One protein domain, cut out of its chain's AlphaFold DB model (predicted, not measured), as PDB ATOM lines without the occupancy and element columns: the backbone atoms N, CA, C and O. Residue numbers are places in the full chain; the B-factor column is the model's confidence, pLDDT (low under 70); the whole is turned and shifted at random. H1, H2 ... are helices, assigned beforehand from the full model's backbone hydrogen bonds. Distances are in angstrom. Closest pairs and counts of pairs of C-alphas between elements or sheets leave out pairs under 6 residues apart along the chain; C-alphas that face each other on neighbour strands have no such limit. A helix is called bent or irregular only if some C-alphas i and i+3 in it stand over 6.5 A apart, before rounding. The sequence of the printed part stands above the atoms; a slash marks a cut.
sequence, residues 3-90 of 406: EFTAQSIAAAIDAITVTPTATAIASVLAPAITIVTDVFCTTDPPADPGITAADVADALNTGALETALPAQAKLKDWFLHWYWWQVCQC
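This is residues 3 to 90 of the 406 residues of an uncharacterized protein of Candidatus Acidoferrum panamensis (UniProt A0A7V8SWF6). One long helix, H5, forms a spine along the longest dimension, with H4 packed steeply on its residues 67 to 75, H1 and H2 as a crossed pair to one side of it, and the tiny H3 toward its last residues. A long link, residues 41 to 52, runs back from H3 to H4. The printed part has 88 residues with five named helices, H1 to H5 in order, and no named strand: all helix. It is compact, with a radius of gyration of the C-alphas of 12.9 A, yet elongated, spanning 40 by 24 by 21 A.

H1, residues 6 to 13, begins at C-alpha 6 (23.633, 40.156, -37.463). H2, residues 21 to 32, spans 17.6 A and is only just irregular: C-alphas 28 and 31 are 6.8 A apart. H3 is residues 37 to 40, and H4 residues 53 to 59. H5, residues 65 to 87, spans 31.9 A and ends at C-alpha 87 (32.116, 37.079, -21.268).

H1 touches H2 at a steep tilt of 60 degrees, opposite ways; their closest C-alphas, Ala 6 and Ala 26, are 4.7 A apart. H2, with residues 29 to 32 alone, only just touches H5, with 3 pairs of C-alphas within 8 A, the closest being Leu 29 and Lys 76 at 7.1 A; they are about perpendicular, at 79 degrees. H4 touches H5 through C-alphas 59 and 68, the closest, 4.3 A apart, at a steep tilt of 68 degrees, only just short of perpendicular. H3 and H5 are close but not clearly touching, with C-alphas 40 and 84 the closest at 7.7 A. In H4 every O i to N i+4 pair is within hydrogen-bond range; H1 has 3 of 4, H2 6 of 8, H5 16 of 19, and H3 is too short.

The C-alphas farthest apart, Gly 63 and Cys 90, are 41.9 A apart. The printed part has no cut, and the link H3 to H4 is long. Confidence is under 70 at residues 15 to 22 and 89 to 90.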
ATOM      1  N   GLU A   3      21.937  35.455 -27.778       77.19
ATOM      2  CA  GLU A   3      21.772  35.421 -29.230       77.19
ATOM      3  C   GLU A   3      22.441  36.656 -29.830       77.19
ATOM      4  O   GLU A   3      22.229  37.780 -29.370       77.19
ATOM      5  N   PHE A   4      23.262  36.450 -30.856       73.94
ATOM      6  CA  PHE A   4      23.905  37.554 -31.553       73.94
ATOM      7  C   PHE A   4      23.018  38.068 -32.666       73.94
ATOM      8  O   PHE A   4      22.525  37.317 -33.506       73.94
ATOM      9  N   THR A   5      22.882  39.387 -32.723       81.44
ATOM     10  CA  THR A   5      22.287  40.022 -33.893       81.44
ATOM     11  C   THR A   5      23.295  40.013 -35.041       81.44
ATOM     12  O   THR A   5      24.509  40.143 -34.830       81.44
ATOM     13  N   ALA A   6      22.800  39.948 -36.278       72.94
ATOM     14  CA  ALA A   6      23.633  40.156 -37.463       72.94
ATOM     15  C   ALA A   6      24.393  41.500 -37.398       72.94
ATOM     16  O   ALA A   6      25.502  41.619 -37.900       72.94
ATOM     17  N   GLN A   7      23.856  42.506 -36.708       74.81
ATOM     18  CA  GLN A   7      24.515  43.800 -36.561       74.81
ATOM     19  C   GLN A   7      25.759  43.737 -35.655       74.81
ATOM     20  O   GLN A   7      26.786  44.321 -35.991       74.81
ATOM     21  N   SER A   8      25.708  42.979 -34.553       71.25
ATOM     22  CA  SER A   8      26.874  42.771 -33.675       71.25
ATOM     23  C   SER A   8      27.988  41.953 -34.330       71.25
ATOM     24  O   SER A   8      29.164  42.237 -34.120       71.25
ATOM     25  N   ILE A   9      27.628  40.967 -35.157       73.25
ATOM     26  CA  ILE A   9      28.607  40.156 -35.892       73.25
ATOM     27  C   ILE A   9      29.221  40.972 -37.037       73.25
ATOM     28  O   ILE A   9      30.429  40.908 -37.246       73.25
ATOM     29  N   ALA A  10      28.426  41.793 -37.732       74.31
ATOM     30  CA  ALA A  10      28.921  42.661 -38.801       74.31
ATOM     31  C   ALA A  10      29.981  43.645 -38.287       74.31
ATOM     32  O   ALA A  10      31.051  43.728 -38.877       74.31
ATOM     33  N   ALA A  11      29.745  44.288 -37.138       73.38
ATOM     34  CA  ALA A  11      30.707  45.215 -36.537       73.38
ATOM     35  C   ALA A  11      32.062  44.559 -36.196       73.38
ATOM     36  O   ALA A  11      33.101  45.210 -36.286       73.38
ATOM     37  N   ALA A  12      32.069  43.272 -35.826       70.62
ATOM     38  CA  ALA A  12      33.302  42.524 -35.572       70.62
ATOM     39  C   ALA A  12      34.035  42.140 -36.870       70.62
ATOM     40  O   ALA A  12      35.263  42.159 -36.915       70.62
ATOM     41  N   ILE A  13      33.292  41.816 -37.933       71.38
ATOM     42  CA  ILE A  13      33.849  41.449 -39.245       71.38
ATOM     43  C   ILE A  13      34.377  42.683 -39.991       71.38
ATOM     44  O   ILE A  13      35.425  42.602 -40.633       71.38
ATOM     45  N   ASP A  14      33.715  43.835 -39.856       74.81
ATOM     46  CA  ASP A  14      34.149  45.123 -40.419       74.81
ATOM     47  C   ASP A  14      35.548  45.539 -39.931       74.81
ATOM     48  O   ASP A  14      36.268  46.244 -40.632       74.81
ATOM     49  N   ALA A  15      35.985  45.064 -38.760       64.75
ATOM     50  CA  ALA A  15      37.337  45.313 -38.260       64.75
ATOM     51  C   ALA A  15      38.431  44.550 -39.039       64.75
ATOM     52  O   ALA A  15      39.605  44.908 -38.953       64.75
ATOM     53  N   ILE A  16      38.061  43.506 -39.792       66.25
ATOM     54  CA  ILE A  16      38.980  42.640 -40.551       66.25
ATOM     55  C   ILE A  16      38.809  42.830 -42.064       66.25
ATOM     56  O   ILE A  16      39.750  42.621 -42.831       66.25
ATOM     57  N   THR A  17      37.616  43.227 -42.518       66.50
ATOM     58  CA  THR A  17      37.300  43.413 -43.941       66.50
ATOM     59  C   THR A  17      37.032  44.867 -44.285       66.50
ATOM     60  O   THR A  17      36.319  45.553 -43.571       66.50
ATOM     61  N   VAL A  18      37.518  45.325 -45.437       50.75
ATOM     62  CA  VAL A  18      37.434  46.738 -45.852       50.75
ATOM     63  C   VAL A  18      36.175  47.070 -46.690       50.75
ATOM     64  O   VAL A  18      36.182  48.033 -47.453       50.75
ATOM     65  N   THR A  19      35.096  46.278 -46.623       57.97
ATOM     66  CA  THR A  19      34.017  46.277 -47.643       57.97
ATOM     67  C   THR A  19      32.610  45.978 -47.092       57.97
ATOM     68  O   THR A  19      32.500  45.355 -46.042       57.97
ATOM     69  N   PRO A  20      31.513  46.298 -47.833       63.22
ATOM     70  CA  PRO A  20      30.103  46.035 -47.454       63.22
ATOM     71  C   PRO A  20      29.712  44.546 -47.316       63.22
ATOM     72  O   PRO A  20      28.536  44.188 -47.273       63.22
ATOM     73  N   THR A  21      30.693  43.651 -47.264       68.25
ATOM     74  CA  THR A  21      30.538  42.203 -47.152       68.25
ATOM     75  C   THR A  21      30.213  41.739 -45.735       68.25
ATOM     76  O   THR A  21      29.605  40.682 -45.577       68.25
ATOM     77  N   ALA A  22      30.550  42.523 -44.706       67.56
ATOM     78  CA  ALA A  22      30.322  42.147 -43.311       67.56
ATOM     79  C   ALA A  22      28.844  41.909 -42.987       67.56
ATOM     80  O   ALA A  22      28.513  40.953 -42.289       67.56
ATOM     81  N   THR A  23      27.933  42.711 -43.548       74.06
ATOM     82  CA  THR A  23      26.488  42.547 -43.326       74.06
ATOM     83  C   THR A  23      25.962  41.236 -43.916       74.06
ATOM     84  O   THR A  23      25.146  40.558 -43.289       74.06
ATOM     85  N   ALA A  24      26.456  40.843 -45.096       74.25
ATOM     86  CA  ALA A  24      26.074  39.588 -45.739       74.25
ATOM     87  C   ALA A  24      26.586  38.380 -44.941       74.25
ATOM     88  O   ALA A  24      25.796  37.495 -44.610       74.25
ATOM     89  N   ILE A  25      27.864  38.384 -44.539       71.44
ATOM     90  CA  ILE A  25      28.445  37.311 -43.713       71.44
ATOM     91  C   ILE A  25      27.703  37.201 -42.381       71.44
ATOM     92  O   ILE A  25      27.337  36.109 -41.951       71.44
ATOM     93  N   ALA A  26      27.428  38.331 -41.736       75.25
ATOM     94  CA  ALA A  26      26.787  38.337 -40.436       75.25
ATOM     95  C   ALA A  26      25.360  37.779 -40.459       75.25
ATOM     96  O   ALA A  26      24.953  37.120 -39.507       75.25
ATOM     97  N   SER A  27      24.614  37.987 -41.547       76.94
ATOM     98  CA  SER A  27      23.279  37.399 -41.710       76.94
ATOM     99  C   SER A  27      23.305  35.870 -41.826       76.94
ATOM    100  O   SER A  27      22.382  35.204 -41.361       76.94
ATOM    101  N   VAL A  28      24.385  35.315 -42.384       76.06
ATOM    102  CA  VAL A  28      24.602  33.867 -42.507       76.06
ATOM    103  C   VAL A  28      25.101  33.272 -41.187       76.06
ATOM    104  O   VAL A  28      24.670  32.188 -40.802       76.06
ATOM    105  N   LEU A  29      25.975  33.982 -40.467       75.75
ATOM    106  CA  LEU A  29      26.582  33.493 -39.224       75.75
ATOM    107  C   LEU A  29      25.698  33.664 -37.984       75.75
ATOM    108  O   LEU A  29      25.770  32.825 -37.089       75.75
ATOM    109  N   ALA A  30      24.858  34.701 -37.912       78.25
ATOM    110  CA  ALA A  30      23.999  34.969 -36.753       78.25
ATOM    111  C   ALA A  30      23.185  33.753 -36.267       78.25
ATOM    112  O   ALA A  30      23.269  33.440 -35.080       78.25
ATOM    113  N   PRO A  31      22.470  33.002 -37.130       78.00
ATOM    114  CA  PRO A  31      21.732  31.821 -36.675       78.00
ATOM    115  C   PRO A  31      22.636  30.645 -36.261       78.00
ATOM    116  O   PRO A  31      22.164  29.720 -35.606       78.00
ATOM    117  N   ALA A  32      23.921  30.647 -36.632       77.56
ATOM    118  CA  ALA A  32      24.867  29.571 -36.327       77.56
ATOM    119  C   ALA A  32      25.617  29.765 -34.992       77.56
ATOM    120  O   ALA A  32      26.341  28.857 -34.551       77.56
ATOM    121  N   ILE A  33      25.469  30.936 -34.358       80.19
ATOM    122  CA  ILE A  33      26.179  31.328 -33.138       80.19
ATOM    123  C   ILE A  33      25.166  31.555 -32.012       80.19
ATOM    124  O   ILE A  33      24.583  32.627 -31.866       80.19
ATOM    125  N   THR A  34      25.004  30.541 -31.165       82.25
ATOM    126  CA  THR A  34      24.248  30.631 -29.910       82.25
ATOM    127  C   THR A  34      25.201  30.362 -28.756       82.25
ATOM    128  O   THR A  34      25.804  29.290 -28.700       82.25
ATOM    129  N   ILE A  35      25.344  31.316 -27.830       79.56
ATOM    130  CA  ILE A  35      26.184  31.137 -26.640       79.56
ATOM    131  C   ILE A  35      25.305  30.842 -25.428       79.56
ATOM    132  O   ILE A  35      24.460  31.639 -25.013       79.56
ATOM    133  N   VAL A  36      25.532  29.685 -24.820       83.88
ATOM    134  CA  VAL A  36      24.911  29.268 -23.560       83.88
ATOM    135  C   VAL A  36      25.992  29.408 -22.489       83.88
ATOM    136  O   VAL A  36      26.915  28.606 -22.427       83.88
ATOM    137  N   THR A  37      25.970  30.524 -21.755       78.56
ATOM    138  CA  THR A  37      27.094  31.041 -20.945       78.56
ATOM    139  C   THR A  37      27.550  30.101 -19.829       78.56
ATOM    140  O   THR A  37      28.736  30.018 -19.538       78.56
ATOM    141  N   ASP A  38      26.613  29.362 -19.245       77.06
ATOM    142  CA  ASP A  38      26.823  28.313 -18.244       77.06
ATOM    143  C   ASP A  38      27.566  27.087 -18.787       77.06
ATOM    144  O   ASP A  38      28.155  26.349 -18.009       77.06
ATOM    145  N   VAL A  39      27.588  26.890 -20.106       80.00
ATOM    146  CA  VAL A  39      28.408  25.865 -20.771       80.00
ATOM    147  C   VAL A  39      29.681  26.494 -21.336       80.00
ATOM    148  O   VAL A  39      30.777  25.979 -21.137       80.00
ATOM    149  N   PHE A  40      29.551  27.643 -21.998       83.00
ATOM    150  CA  PHE A  40      30.624  28.309 -22.735       83.00
ATOM    151  C   PHE A  40      31.805  28.750 -21.857       83.00
ATOM    152  O   PHE A  40      32.943  28.704 -22.311       83.00
ATOM    153  N   CYS A  41      31.557  29.122 -20.597       85.19
ATOM    154  CA  CYS A  41      32.611  29.563 -19.678       85.19
ATOM    155  C   CYS A  41      33.214  28.439 -18.817       85.19
ATOM    156  O   CYS A  41      34.024  28.715 -17.938       85.19
ATOM    157  N   THR A  42      32.818  27.177 -19.028       82.62
ATOM    158  CA  THR A  42      33.324  26.034 -18.235       82.62
ATOM    159  C   THR A  42      34.628  25.442 -18.762       82.62
ATOM    160  O   THR A  42      35.245  24.619 -18.089       82.62
ATOM    161  N   THR A  43      35.055  25.862 -19.951       81.38
ATOM    162  CA  THR A  43      36.284  25.416 -20.608       81.38
ATOM    163  C   THR A  43      37.201  26.597 -20.885       81.38
ATOM    164  O   THR A  43      36.747  27.742 -20.941       81.38
ATOM    165  N   ASP A  44      38.479  26.300 -21.118       80.50
ATOM    166  CA  ASP A  44      39.450  27.253 -21.656       80.50
ATOM    167  C   ASP A  44      38.935  27.907 -22.956       80.50
ATOM    168  O   ASP A  44      38.086  27.321 -23.647       80.50
ATOM    169  N   PRO A  45      39.427  29.114 -23.309       83.88
ATOM    170  CA  PRO A  45      39.057  29.762 -24.560       83.88
ATOM    171  C   PRO A  45      39.343  28.831 -25.749       83.88
ATOM    172  O   PRO A  45      40.395  28.181 -25.772       83.88
ATOM    173  N   PRO A  46      38.454  28.777 -26.761       85.25
ATOM    174  CA  PRO A  46      38.733  28.064 -28.007       85.25
ATOM    175  C   PRO A  46      40.084  28.496 -28.585       85.25
ATOM    176  O   PRO A  46      40.450  29.663 -28.465       85.25
ATOM    177  N   ALA A  47      40.838  27.592 -29.212       89.19
ATOM    178  CA  ALA A  47      42.070  27.984 -29.898       89.19
ATOM    179  C   ALA A  47      41.760  28.962 -31.047       89.19
ATOM    180  O   ALA A  47      40.721  28.838 -31.696       89.19
ATOM    181  N   ASP A  48      42.659  29.913 -31.314       87.69
ATOM    182  CA  ASP A  48      42.539  30.784 -32.488       87.69
ATOM    183  C   ASP A  48      42.610  29.922 -33.765       87.69
ATOM    184  O   ASP A  48      43.613  29.230 -33.975       87.69
ATOM    185  N   PRO A  49      41.574  29.928 -34.626       90.25
ATOM    186  CA  PRO A  49      41.565  29.118 -35.841       90.25
ATOM    187  C   PRO A  49      42.497  29.653 -36.941       90.25
ATOM    188  O   PRO A  49      42.589  29.029 -38.001       90.25
ATOM    189  N   GLY A  50      43.171  30.792 -36.730       91.31
ATOM    190  CA  GLY A  50      44.125  31.360 -37.681       91.31
ATOM    191  C   GLY A  50      43.443  31.832 -38.962       91.31
ATOM    192  O   GLY A  50      43.800  31.398 -40.058       91.31
ATOM    193  N   ILE A  51      42.423  32.683 -38.820       87.88
ATOM    194  CA  ILE A  51      41.629  33.159 -39.953       87.88
ATOM    195  C   ILE A  51      42.485  33.938 -40.963       87.88
ATOM    196  O   ILE A  51      43.272  34.814 -40.603       87.88
ATOM    197  N   THR A  52      42.318  33.633 -42.249       88.12
ATOM    198  CA  THR A  52      42.989  34.329 -43.353       88.12
ATOM    199  C   THR A  52      41.996  35.131 -44.193       88.12
ATOM    200  O   THR A  52      40.789  34.897 -44.163       88.12
ATOM    201  N   ALA A  53      42.500  36.056 -45.014       77.38
ATOM    202  CA  ALA A  53      41.665  36.791 -45.967       77.38
ATOM    203  C   ALA A  53      40.955  35.866 -46.979       77.38
ATOM    204  O   ALA A  53      39.854  36.184 -47.428       77.38
ATOM    205  N   ALA A  54      41.562  34.719 -47.312       85.50
ATOM    206  CA  ALA A  54      40.956  33.715 -48.182       85.50
ATOM    207  C   ALA A  54      39.739  33.059 -47.517       85.50
ATOM    208  O   ALA A  54      38.700  32.955 -48.154       85.50
ATOM    209  N   ASP A  55      39.822  32.733 -46.222       87.50
ATOM    210  CA  ASP A  55      38.684  32.179 -45.479       87.50
ATOM    211  C   ASP A  55      37.499  33.165 -45.482       87.50
ATOM    212  O   ASP A  55      36.353  32.782 -45.685       87.50
ATOM    213  N   VAL A  56      37.745  34.469 -45.340       80.19
ATOM    214  CA  VAL A  56      36.650  35.454 -45.372       80.19
ATOM    215  C   VAL A  56      36.005  35.565 -46.761       80.19
ATOM    216  O   VAL A  56      34.784  35.690 -46.869       80.19
ATOM    217  N   ALA A  57      36.807  35.488 -47.825       82.31
ATOM    218  CA  ALA A  57      36.311  35.490 -49.199       82.31
ATOM    219  C   ALA A  57      35.545  34.198 -49.541       82.31
ATOM    220  O   ALA A  57      34.479  34.258 -50.157       82.31
ATOM    221  N   ASP A  58      36.047  33.042 -49.106       86.50
ATOM    222  CA  ASP A  58      35.421  31.740 -49.335       86.50
ATOM    223  C   ASP A  58      34.107  31.599 -48.563       86.50
ATOM    224  O   ASP A  58      33.135  31.077 -49.105       86.50
ATOM    225  N   ALA A  59      34.012  32.147 -47.347       82.88
ATOM    226  CA  ALA A  59      32.782  32.122 -46.553       82.88
ATOM    227  C   ALA A  59      31.587  32.820 -47.233       82.88
ATOM    228  O   ALA A  59      30.433  32.485 -46.951       82.88
ATOM    229  N   LEU A  60      31.863  33.771 -48.132       79.62
ATOM    230  CA  LEU A  60      30.879  34.484 -48.954       79.62
ATOM    231  C   LEU A  60      30.521  33.752 -50.251       79.62
ATOM    232  O   LEU A  60      29.534  34.101 -50.901       79.62
ATOM    233  N   ASN A  61      31.323  32.770 -50.658       83.31
ATOM    234  CA  ASN A  61      31.170  32.103 -51.937       83.31
ATOM    235  C   ASN A  61      30.097  31.011 -51.864       83.31
ATOM    236  O   ASN A  61      30.379  29.816 -51.812       83.31
ATOM    237  N   THR A  62      28.829  31.417 -51.922       73.62
ATOM    238  CA  THR A  62      27.684  30.489 -51.900       73.62
ATOM    239  C   THR A  62      27.642  29.528 -53.096       73.62
ATOM    240  O   THR A  62      26.849  28.591 -53.089       73.62
ATOM    241  N   GLY A  63      28.465  29.755 -54.128       77.38
ATOM    242  CA  GLY A  63      28.594  28.883 -55.297       77.38
ATOM    243  C   GLY A  63      29.555  27.703 -55.109       77.38
ATOM    244  O   GLY A  63      29.483  26.757 -55.889       77.38
ATOM    245  N   ALA A  64      30.417  27.728 -54.086       85.94
ATOM    246  CA  ALA A  64      31.415  26.693 -53.803       85.94
ATOM    247  C   ALA A  64      31.298  26.216 -52.345       85.94
ATOM    248  O   ALA A  64      32.101  26.558 -51.480       85.94
ATOM    249  N   LEU A  65      30.265  25.417 -52.055       84.94
ATOM    250  CA  LEU A  65      29.954  24.965 -50.688       84.94
ATOM    251  C   LEU A  65      31.113  24.215 -50.006       84.94
ATOM    252  O   LEU A  65      31.242  24.267 -48.785       84.94
ATOM    253  N   GLU A  66      31.961  23.549 -50.790       90.25
ATOM    254  CA  GLU A  66      33.154  22.835 -50.322       90.25
ATOM    255  C   GLU A  66      34.227  23.741 -49.699       90.25
ATOM    256  O   GLU A  66      34.926  23.296 -48.791       90.25
ATOM    257  N   THR A  67      34.326  25.005 -50.123       87.38
ATOM    258  CA  THR A  67      35.234  25.995 -49.523       87.38
ATOM    259  C   THR A  67      34.505  26.919 -48.550       87.38
ATOM    260  O   THR A  67      35.059  27.284 -47.514       87.38
ATOM    261  N   ALA A  68      33.229  27.221 -48.809       82.88
ATOM    262  CA  ALA A  68      32.443  28.128 -47.981       82.88
ATOM    263  C   ALA A  68      32.121  27.574 -46.586       82.88
ATOM    264  O   ALA A  68      32.224  28.307 -45.604       82.88
ATOM    265  N   LEU A  69      31.756  26.292 -46.462       85.44
ATOM    266  CA  LEU A  69      31.373  25.719 -45.164       85.44
ATOM    267  C   LEU A  69      32.550  25.642 -44.168       85.44
ATOM    268  O   LEU A  69      32.378  26.085 -43.029       85.44
ATOM    269  N   PRO A  70      33.753  25.156 -44.549       90.06
ATOM    270  CA  PRO A  70      34.916  25.194 -43.659       90.06
ATOM    271  C   PRO A  70      35.315  26.617 -43.258       90.06
ATOM    272  O   PRO A  70      35.677  26.864 -42.108       90.06
ATOM    273  N   ALA A  71      35.211  27.566 -44.187       87.00
ATOM    274  CA  ALA A  71      35.511  28.967 -43.938       87.00
ATOM    275  C   ALA A  71      34.522  29.626 -42.955       87.00
ATOM    276  O   ALA A  71      34.931  30.334 -42.032       87.00
ATOM    277  N   GLN A  72      33.222  29.343 -43.087       85.44
ATOM    278  CA  GLN A  72      32.191  29.788 -42.142       85.44
ATOM    279  C   GLN A  72      32.393  29.190 -40.744       85.44
ATOM    280  O   GLN A  72      32.213  29.891 -39.746       85.44
ATOM    281  N   ALA A  73      32.812  27.922 -40.655       88.56
ATOM    282  CA  ALA A  73      33.147  27.286 -39.382       88.56
ATOM    283  C   ALA A  73      34.332  27.985 -38.690       88.56
ATOM    284  O   ALA A  73      34.220  28.350 -37.522       88.56
ATOM    285  N   LYS A  74      35.414  28.286 -39.424       91.06
ATOM    286  CA  LYS A  74      36.550  29.056 -38.883       91.06
ATOM    287  C   LYS A  74      36.151  30.454 -38.412       91.06
ATOM    288  O   LYS A  74      36.614  30.895 -37.367       91.06
ATOM    289  N   LEU A  75      35.299  31.157 -39.160       84.25
ATOM    290  CA  LEU A  75      34.788  32.475 -38.765       84.25
ATOM    291  C   LEU A  75      33.999  32.417 -37.456       84.25
ATOM    292  O   LEU A  75      34.160  33.283 -36.596       84.25
ATOM    293  N   LYS A  76      33.169  31.384 -37.292       87.25
ATOM    294  CA  LYS A  76      32.459  31.122 -36.040       87.25
ATOM    295  C   LYS A  76      33.435  30.865 -34.890       87.25
ATOM    296  O   LYS A  76      33.288  31.490 -33.844       87.25
ATOM    297  N   ASP A  77      34.420  29.991 -35.074       89.12
ATOM    298  CA  ASP A  77      35.392  29.662 -34.024       89.12
ATOM    299  C   ASP A  77      36.239  30.882 -33.634       89.12
ATOM    300  O   ASP A  77      36.473  31.127 -32.452       89.12
ATOM    301  N   TRP A  78      36.611  31.710 -34.613       89.88
ATOM    302  CA  TRP A  78      37.319  32.971 -34.396       89.88
ATOM    303  C   TRP A  78      36.473  33.950 -33.575       89.88
ATOM    304  O   TRP A  78      36.956  34.538 -32.606       89.88
ATOM    305  N   PHE A  79      35.187  34.083 -33.912       86.06
ATOM    306  CA  PHE A  79      34.259  34.924 -33.161       86.06
ATOM    307  C   PHE A  79      34.103  34.436 -31.714       86.06
ATOM    308  O   PHE A  79      34.167  35.235 -30.782       86.06
ATOM    309  N   LEU A  80      33.956  33.122 -31.507       86.25
ATOM    310  CA  LEU A  80      33.865  32.526 -30.173       86.25
ATOM    311  C   LEU A  80      35.157  32.720 -29.363       86.25
ATOM    312  O   LEU A  80      35.070  33.055 -28.185       86.25
ATOM    313  N   HIS A  81      36.338  32.585 -29.976       87.19
ATOM    314  CA  HIS A  81      37.626  32.857 -29.326       87.19
ATOM    315  C   HIS A  81      37.692  34.284 -28.757       87.19
ATOM    316  O   HIS A  81      37.989  34.478 -27.577       87.19
ATOM    317  N   TRP A  82      37.356  35.289 -29.570       84.31
ATOM    318  CA  TRP A  82      37.369  36.691 -29.142       84.31
ATOM    319  C   TRP A  82      36.314  36.996 -28.082       84.31
ATOM    320  O   TRP A  82      36.576  37.724 -27.122       84.31
ATOM    321  N   TYR A  83      35.117  36.435 -28.245       84.44
ATOM    322  CA  TYR A  83      34.003  36.712 -27.348       84.44
ATOM    323  C   TYR A  83      34.140  36.017 -25.988       84.44
ATOM    324  O   TYR A  83      33.619  36.516 -24.989       84.44
ATOM    325  N   TRP A  84      34.887  34.911 -25.915       88.06
ATOM    326  CA  TRP A  84      35.191  34.230 -24.657       88.06
ATOM    327  C   TRP A  84      35.842  35.179 -23.646       88.06
ATOM    328  O   TRP A  84      35.386  35.269 -22.508       88.06
ATOM    329  N   TRP A  85      36.822  35.982 -24.069       80.44
ATOM    330  CA  TRP A  85      37.477  36.964 -23.196       80.44
ATOM    331  C   TRP A  85      36.545  38.081 -22.723       80.44
ATOM    332  O   TRP A  85      36.741  38.626 -21.645       80.44
ATOM    333  N   GLN A  86      35.507  38.414 -23.488       80.44
ATOM    334  CA  GLN A  86      34.550  39.452 -23.097       80.44
ATOM    335  C   GLN A  86      33.532  38.950 -22.063       80.44
ATOM    336  O   GLN A  86      33.027  39.739 -21.267       80.44
ATOM    337  N   VAL A  87      33.215  37.650 -22.071       78.69
ATOM    338  CA  VAL A  87      32.116  37.079 -21.268       78.69
ATOM    339  C   VAL A  87      32.606  36.218 -20.104       78.69
ATOM    340  O   VAL A  87      32.015  36.255 -19.027       78.69
ATOM    341  N   CYS A  88      33.677  35.447 -20.295       77.56
ATOM    342  CA  CYS A  88      34.119  34.408 -19.359       77.56
ATOM    343  C   CYS A  88      35.329  34.813 -18.501       77.56
ATOM    344  O   CYS A  88      35.662  34.131 -17.534       77.56
ATOM    345  N   GLN A  89      35.966  35.954 -18.783       63.34
ATOM    346  CA  GLN A  89      37.182  36.399 -18.087       63.34
ATOM    347  C   GLN A  89      36.962  36.703 -16.590       63.34
ATOM    348  O   GLN A  89      37.921  36.743 -15.821       63.34
ATOM    349  N   CYS A  90      35.710  36.842 -16.141       59.88
ATOM    350  CA  CYS A  90      35.365  36.982 -14.722       59.88
ATOM    351  C   CYS A  90      35.081  35.650 -13.998       59.88
ATOM    352  O   CYS A  90      34.771  35.686 -12.809       59.88
TER     353      CYS A  90